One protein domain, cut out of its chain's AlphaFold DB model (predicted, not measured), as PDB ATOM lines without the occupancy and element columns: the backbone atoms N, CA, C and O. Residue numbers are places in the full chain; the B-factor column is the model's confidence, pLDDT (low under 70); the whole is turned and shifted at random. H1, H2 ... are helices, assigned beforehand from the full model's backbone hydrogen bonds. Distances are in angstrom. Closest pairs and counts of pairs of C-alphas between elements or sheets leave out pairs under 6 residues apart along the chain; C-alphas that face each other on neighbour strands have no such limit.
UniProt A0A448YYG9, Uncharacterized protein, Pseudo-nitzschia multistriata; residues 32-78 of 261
ATOM      1  N   HIS A  32     -27.962  23.446 -85.828       67.25
ATOM      2  CA  HIS A  32     -26.640  23.766 -86.351       67.25
ATOM      3  C   HIS A  32     -26.268  25.225 -86.006       67.25
ATOM      4  O   HIS A  32     -27.105  26.113 -86.202       67.25
ATOM      5  N   PRO A  33     -25.033  25.523 -85.551       67.69
ATOM      6  CA  PRO A  33     -24.658  26.864 -85.092       67.69
ATOM      7  C   PRO A  33     -24.887  27.987 -86.119       67.69
ATOM      8  O   PRO A  33     -25.123  29.130 -85.739       67.69
ATOM      9  N   SER A  34     -24.867  27.681 -87.423       65.19
ATOM     10  CA  SER A  34     -25.184  28.660 -88.481       65.19
ATOM     11  C   SER A  34     -26.680  28.961 -88.661       65.19
ATOM     12  O   SER A  34     -27.017  29.909 -89.364       65.19
ATOM     13  N   LYS A  35     -27.575  28.174 -88.051       58.94
ATOM     14  CA  LYS A  35     -29.041  28.258 -88.194       58.94
ATOM     15  C   LYS A  35     -29.747  28.776 -86.932       58.94
ATOM     16  O   LYS A  35     -30.943  28.565 -86.776       58.94
ATOM     17  N   GLY A  36     -29.026  29.466 -86.045       50.94
ATOM     18  CA  GLY A  36     -29.629  30.130 -84.881       50.94
ATOM     19  C   GLY A  36     -29.599  29.327 -83.578       50.94
ATOM     20  O   GLY A  36     -30.473  29.500 -82.734       50.94
ATOM     21  N   GLY A  37     -28.594  28.470 -83.380       56.81
ATOM     22  CA  GLY A  37     -28.326  27.867 -82.074       56.81
ATOM     23  C   GLY A  37     -27.774  28.880 -81.062       56.81
ATOM     24  O   GLY A  37     -27.027  29.793 -81.411       56.81
ATOM     25  N   SER A  38     -28.105  28.701 -79.781       56.19
ATOM     26  CA  SER A  38     -27.541  29.490 -78.673       56.19
ATOM     27  C   SER A  38     -26.059  29.174 -78.413       56.19
ATOM     28  O   SER A  38     -25.387  29.881 -77.656       56.19
ATOM     29  N   GLU A  39     -25.533  28.106 -79.020       65.06
ATOM     30  CA  GLU A  39     -24.141  27.657 -78.995       65.06
ATOM     31  C   GLU A  39     -23.450  27.950 -80.327       65.06
ATOM     32  O   GLU A  39     -23.871  27.484 -81.381       65.06
ATOM     33  N   GLY A  40     -22.374  28.745 -80.281       73.94
ATOM     34  CA  GLY A  40     -21.472  28.900 -81.419       73.94
ATOM     35  C   GLY A  40     -20.590  27.662 -81.600       73.94
ATOM     36  O   GLY A  40     -20.521  26.814 -80.715       73.94
ATOM     37  N   TYR A  41     -19.862  27.592 -82.717       83.56
ATOM     38  CA  TYR A  41     -18.946  26.480 -82.992       83.56
ATOM     39  C   TYR A  41     -17.928  26.274 -81.859       83.56
ATOM     40  O   TYR A  41     -17.356  27.283 -81.407       83.56
ATOM     41  N   PRO A  42     -17.688  25.019 -81.430       84.56
ATOM     42  CA  PRO A  42     -16.699  24.695 -80.408       84.56
ATOM     43  C   PRO A  42     -15.282  25.014 -80.901       84.56
ATOM     44  O   PRO A  42     -15.048  25.106 -82.104       84.56
ATOM     45  N   VAL A  43     -14.348  25.219 -79.969       87.50
ATOM     46  CA  VAL A  43     -12.985  25.691 -80.283       87.50
ATOM     47  C   VAL A  43     -12.243  24.712 -81.193       87.50
ATOM     48  O   VAL A  43     -11.771  25.143 -82.239       87.50
ATOM     49  N   PHE A  44     -12.277  23.411 -80.886       88.31
ATOM     50  CA  PHE A  44     -11.615  22.377 -81.696       88.31
ATOM     51  C   PHE A  44     -12.067  22.394 -83.169       88.31
ATOM     52  O   PHE A  44     -11.267  22.235 -84.084       88.31
ATOM     53  N   PHE A  45     -13.357  22.650 -83.423       88.31
ATOM     54  CA  PHE A  45     -13.889  22.719 -84.785       88.31
ATOM     55  C   PHE A  45     -13.347  23.942 -85.534       88.31
ATOM     56  O   PHE A  45     -13.123  23.891 -86.738       88.31
ATOM     57  N   ARG A  46     -13.123  25.057 -84.827       90.00
ATOM     58  CA  ARG A  46     -12.531  26.262 -85.422       90.00
ATOM     59  C   ARG A  46     -11.064  26.043 -85.768       90.00
ATOM     60  O   ARG A  46     -10.652  26.507 -86.823       90.00
ATOM     61  N   GLU A  47     -10.314  25.364 -84.901       90.25
ATOM     62  CA  GLU A  47      -8.904  25.011 -85.130       90.25
ATOM     63  C   GLU A  47      -8.776  24.135 -86.375       90.25
ATOM     64  O   GLU A  47      -8.120  24.531 -87.335       90.25
ATOM     65  N   GLN A  48      -9.531  23.034 -86.427       91.12
ATOM     66  CA  GLN A  48      -9.508  22.101 -87.554       91.12
ATOM     67  C   GLN A  48      -9.873  22.769 -88.891       91.12
ATOM     68  O   GLN A  48      -9.287  22.478 -89.932       91.12
ATOM     69  N   GLU A  49     -10.843  23.684 -88.892       91.00
ATOM     70  CA  GLU A  49     -11.251  24.403 -90.102       91.00
ATOM     71  C   GLU A  49     -10.238  25.482 -90.527       91.00
ATOM     72  O   GLU A  49     -10.085  25.748 -91.721       91.00
ATOM     73  N   LEU A  50      -9.515  26.090 -89.579       90.81
ATOM     74  CA  LEU A  50      -8.408  27.002 -89.880       90.81
ATOM     75  C   LEU A  50      -7.191  26.250 -90.432       90.81
ATOM     76  O   LEU A  50      -6.588  26.722 -91.395       90.81
ATOM     77  N   GLU A  51      -6.877  25.073 -89.890       91.31
ATOM     78  CA  GLU A  51      -5.814  24.191 -90.386       91.31
ATOM     79  C   GLU A  51      -6.111  23.693 -91.801       91.31
ATOM     80  O   GLU A  51      -5.273  23.820 -92.693       91.31
ATOM     81  N   ARG A  52      -7.336  23.216 -92.057       89.56
ATOM     82  CA  ARG A  52      -7.776  22.823 -93.407       89.56
ATOM     83  C   ARG A  52      -7.644  23.968 -94.401       89.56
ATOM     84  O   ARG A  52      -7.151  23.760 -95.506       89.56
ATOM     85  N   LYS A  53      -8.030  25.183 -93.998       89.56
ATOM     86  CA  LYS A  53      -7.868  26.380 -94.829       89.56
ATOM     87  C   LYS A  53      -6.394  26.665 -95.128       89.56
ATOM     88  O   LYS A  53      -6.077  27.018 -96.261       89.56
ATOM     89  N   ALA A  54      -5.513  26.538 -94.135       88.50
ATOM     90  CA  ALA A  54      -4.076  26.745 -94.305       88.50
ATOM     91  C   ALA A  54      -3.449  25.692 -95.236       88.50
ATOM     92  O   ALA A  54      -2.593  26.031 -96.048       88.50
ATOM     93  N   ALA A  55      -3.938  24.452 -95.183       89.88
ATOM     94  CA  ALA A  55      -3.535  23.354 -96.060       89.88
ATOM     95  C   ALA A  55      -4.176  23.394 -97.465       89.88
ATOM     96  O   ALA A  55      -3.937  22.497 -98.270       89.88
ATOM     97  N   GLY A  56      -5.018  24.392 -97.772       88.50
ATOM     98  CA  GLY A  56      -5.722  24.491 -99.059       88.50
ATOM     99  C   GLY A  56      -6.832  23.449 -99.264       88.50
ATOM    100  O   GLY A  56      -7.316  23.274-100.380       88.50
ATOM    101  N   LEU A  57      -7.249  22.762 -98.198       89.31
ATOM    102  CA  LEU A  57      -8.295  21.745 -98.223       89.31
ATOM    103  C   LEU A  57      -9.698  22.377 -98.168       89.31
ATOM    104  O   LEU A  57      -9.871  23.482 -97.640       89.31
ATOM    105  N   PRO A  58     -10.733  21.683 -98.676       87.75
ATOM    106  CA  PRO A  58     -12.107  22.166 -98.594       87.75
ATOM    107  C   PRO A  58     -12.571  22.319 -97.134       87.75
ATOM    108  O   PRO A  58     -12.446  21.403 -96.321       87.75
ATOM    109  N   THR A  59     -13.138  23.487 -96.813       87.75
ATOM    110  CA  THR A  59     -13.669  23.841 -95.484       87.75
ATOM    111  C   THR A  59     -15.196  23.779 -95.453       87.75
ATOM    112  O   THR A  59     -15.860  24.243 -96.378       87.75
ATOM    113  N   SER A  60     -15.755  23.279 -94.354       85.19
ATOM    114  CA  SER A  60     -17.196  23.267 -94.057       85.19
ATOM    115  C   SER A  60     -17.720  24.654 -93.647       85.19
ATOM    116  O   SER A  60     -18.865  25.023 -93.925       85.19
ATOM    117  N   ALA A  61     -16.880  25.455 -92.988       83.81
ATOM    118  CA  ALA A  61     -17.246  26.774 -92.498       83.81
ATOM    119  C   ALA A  61     -17.190  27.860 -93.588       83.81
ATOM    120  O   ALA A  61     -16.357  27.849 -94.491       83.81
ATOM    121  N   SER A  62     -18.051  28.878 -93.467       85.75
ATOM    122  CA  SER A  62     -18.040  30.022 -94.391       85.75
ATOM    123  C   SER A  62     -16.736  30.832 -94.301       85.75
ATOM    124  O   SER A  62     -16.160  30.983 -93.217       85.75
ATOM    125  N   LYS A  63     -16.330  31.478 -95.407       85.62
ATOM    126  CA  LYS A  63     -15.163  32.387 -95.446       85.62
ATOM    127  C   LYS A  63     -15.216  33.465 -94.350       85.62
ATOM    128  O   LYS A  63     -14.199  33.768 -93.725       85.62
ATOM    129  N   ALA A  64     -16.406  34.001 -94.071       84.44
ATOM    130  CA  ALA A  64     -16.622  35.006 -93.031       84.44
ATOM    131  C   ALA A  64     -16.461  34.446 -91.606       84.44
ATOM    132  O   ALA A  64     -16.060  35.174 -90.700       84.44
ATOM    133  N   SER A  65     -16.799  33.175 -91.379       85.44
ATOM    134  CA  SER A  65     -16.562  32.505 -90.095       85.44
ATOM    135  C   SER A  65     -15.069  32.263 -89.884       85.44
ATOM    136  O   SER A  65     -14.537  32.665 -88.855       85.44
ATOM    137  N   LEU A  66     -14.382  31.736 -90.901       87.62
ATOM    138  CA  LEU A  66     -12.937  31.495 -90.881       87.62
ATOM    139  C   LEU A  66     -12.141  32.783 -90.618       87.62
ATOM    140  O   LEU A  66     -11.250  32.797 -89.778       87.62
ATOM    141  N   SER A  67     -12.500  33.895 -91.272       88.38
ATOM    142  CA  SER A  67     -11.858  35.196 -91.021       88.38
ATOM    143  C   SER A  67     -12.117  35.739 -89.611       88.38
ATOM    144  O   SER A  67     -11.272  36.439 -89.055       88.38
ATOM    145  N   ARG A  68     -13.282  35.451 -89.022       85.94
ATOM    146  CA  ARG A  68     -13.574  35.838 -87.636       85.94
ATOM    147  C   ARG A  68     -12.768  34.994 -86.653       85.94
ATOM    148  O   ARG A  68     -12.263  35.539 -85.677       85.94
ATOM    149  N   TRP A  69     -12.623  33.697 -86.918       91.44
ATOM    150  CA  TRP A  69     -11.879  32.777 -86.058       91.44
ATOM    151  C   TRP A  69     -10.371  32.993 -86.123       91.44
ATOM    152  O   TRP A  69      -9.731  32.922 -85.082       91.44
ATOM    153  N   SER A  70      -9.824  33.367 -87.285       87.81
ATOM    154  CA  SER A  70      -8.400  33.711 -87.409       87.81
ATOM    155  C   SER A  70      -8.009  34.928 -86.565       87.81
ATOM    156  O   SER A  70      -6.866  35.048 -86.151       87.81
ATOM    157  N   ARG A  71      -8.957  35.839 -86.299       89.88
ATOM    158  CA  ARG A  71      -8.765  36.975 -85.380       89.88
ATOM    159  C   ARG A  71      -9.078  36.619 -83.931       89.88
ATOM    160  O   ARG A  71      -8.542  37.238 -83.019       89.88
ATOM    161  N   ARG A  72     -10.000  35.679 -83.706       87.25
ATOM    162  CA  ARG A  72     -10.401  35.250 -82.367       87.25
ATOM    163  C   ARG A  72     -10.898  33.810 -82.358       87.25
ATOM    164  O   ARG A  72     -12.061  33.530 -82.671       87.25
ATOM    165  N   LEU A  73     -10.033  32.929 -81.878       87.50
ATOM    166  CA  LEU A  73     -10.322  31.511 -81.753       87.50
ATOM    167  C   LEU A  73     -11.386  31.241 -80.678       87.50
ATOM    168  O   LEU A  73     -12.426  30.635 -80.955       87.50
ATOM    169  N   TYR A  74     -11.192  31.793 -79.480       87.44
ATOM    170  CA  TYR A  74     -12.086  31.583 -78.344       87.44
ATOM    171  C   TYR A  74     -13.373  32.429 -78.446       87.44
ATOM    172  O   TYR A  74     -13.319  33.656 -78.597       87.44
ATOM    173  N   PRO A  75     -14.573  31.817 -78.395       82.50
ATOM    174  CA  PRO A  75     -15.823  32.568 -78.337       82.50
ATOM    175  C   PRO A  75     -15.926  33.427 -77.070       82.50
ATOM    176  O   PRO A  75     -15.399  33.078 -76.020       82.50
ATOM    177  N   TYR A  76     -16.674  34.531 -77.159       78.38
ATOM    178  CA  TYR A  76     -17.022  35.313 -75.975       78.38
ATOM    179  C   TYR A  76     -17.801  34.467 -74.967       78.38
ATOM    180  O   TYR A  76     -18.664  33.666 -75.344       78.38
ATOM    181  N   ARG A  77     -17.548  34.713 -73.678       72.50
ATOM    182  CA  ARG A  77     -18.352  34.149 -72.596       72.50
ATOM    183  C   ARG A  77     -19.801  34.595 -72.770       72.50
ATOM    184  O   ARG A  77     -20.091  35.790 -72.830       72.50
ATOM    185  N   LYS A  78     -20.720  33.634 -72.824       64.44
ATOM    186  CA  LYS A  78     -22.152  33.922 -72.903       64.44
ATOM    187  C   LYS A  78     -22.624  34.518 -71.581       64.44
ATOM    188  O   LYS A  78     -22.714  33.821 -70.576       64.44
TER     189      LYS A  78
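AT A GLANCE: This is residues 32 to 78 of the 261 residues of an uncharacterized protein of Pseudo-nitzschia multistriata (UniProt A0A448YYG9). Two short helices, H1 and H2, cross each other at a wide angle and are joined by a loop, residues 55 to 62. The unnamed stretches before H1 and after H2, residues 32 to 42 and 72 to 78, run out toward the same end of the longest axis. The printed part has 47 residues, with two named helices in the order H1, H2 and no named strand; the class is all helix, though under half of the residues, 21 of 47, are in named elements. The whole is compact, with a radius of gyration of the C-alphas of 10.6 A, and elongated, spanning 31 by 19 by 17 A.

HOW THE PARTS SIT: H1, residues 43 to 54, touches H2, residues 63 to 71, with residues 46 to 50 of H1 alone. Their closest C-alphas are those of Leu 50 and Leu 66, 6.5 A apart. Their centres are 10.0 A apart. Their lines stand about perpendicular, but only just, at 72 degrees. In H1 every O i to N i+4 pair is within hydrogen-bond range; in H2, 4 of 5 are.

IN THESE COORDINATES: The printed part begins at His 32, with its C-alpha at (-26.640, 23.766, -86.351). H1 begins at C-alpha 43, (-12.985, 25.691, -80.283), and measures 16.6 A from first to last C-alpha. H2 measures 12.8 A and ends at C-alpha 71, (-8.765, 36.975, -85.380).

THE WHOLE: The two C-alphas farthest apart are those of Gly 56 and Lys 78, at 32.3 A. The C-alphas of His 32 and Lys 78, the first and last printed, are 17.4 A apart. The printed part has no cut, and the link from H1 to H2, 8 residues, is short. The mean pLDDT of the printed part is 81.9; residues 32 to 39 and residue 78 are under 70.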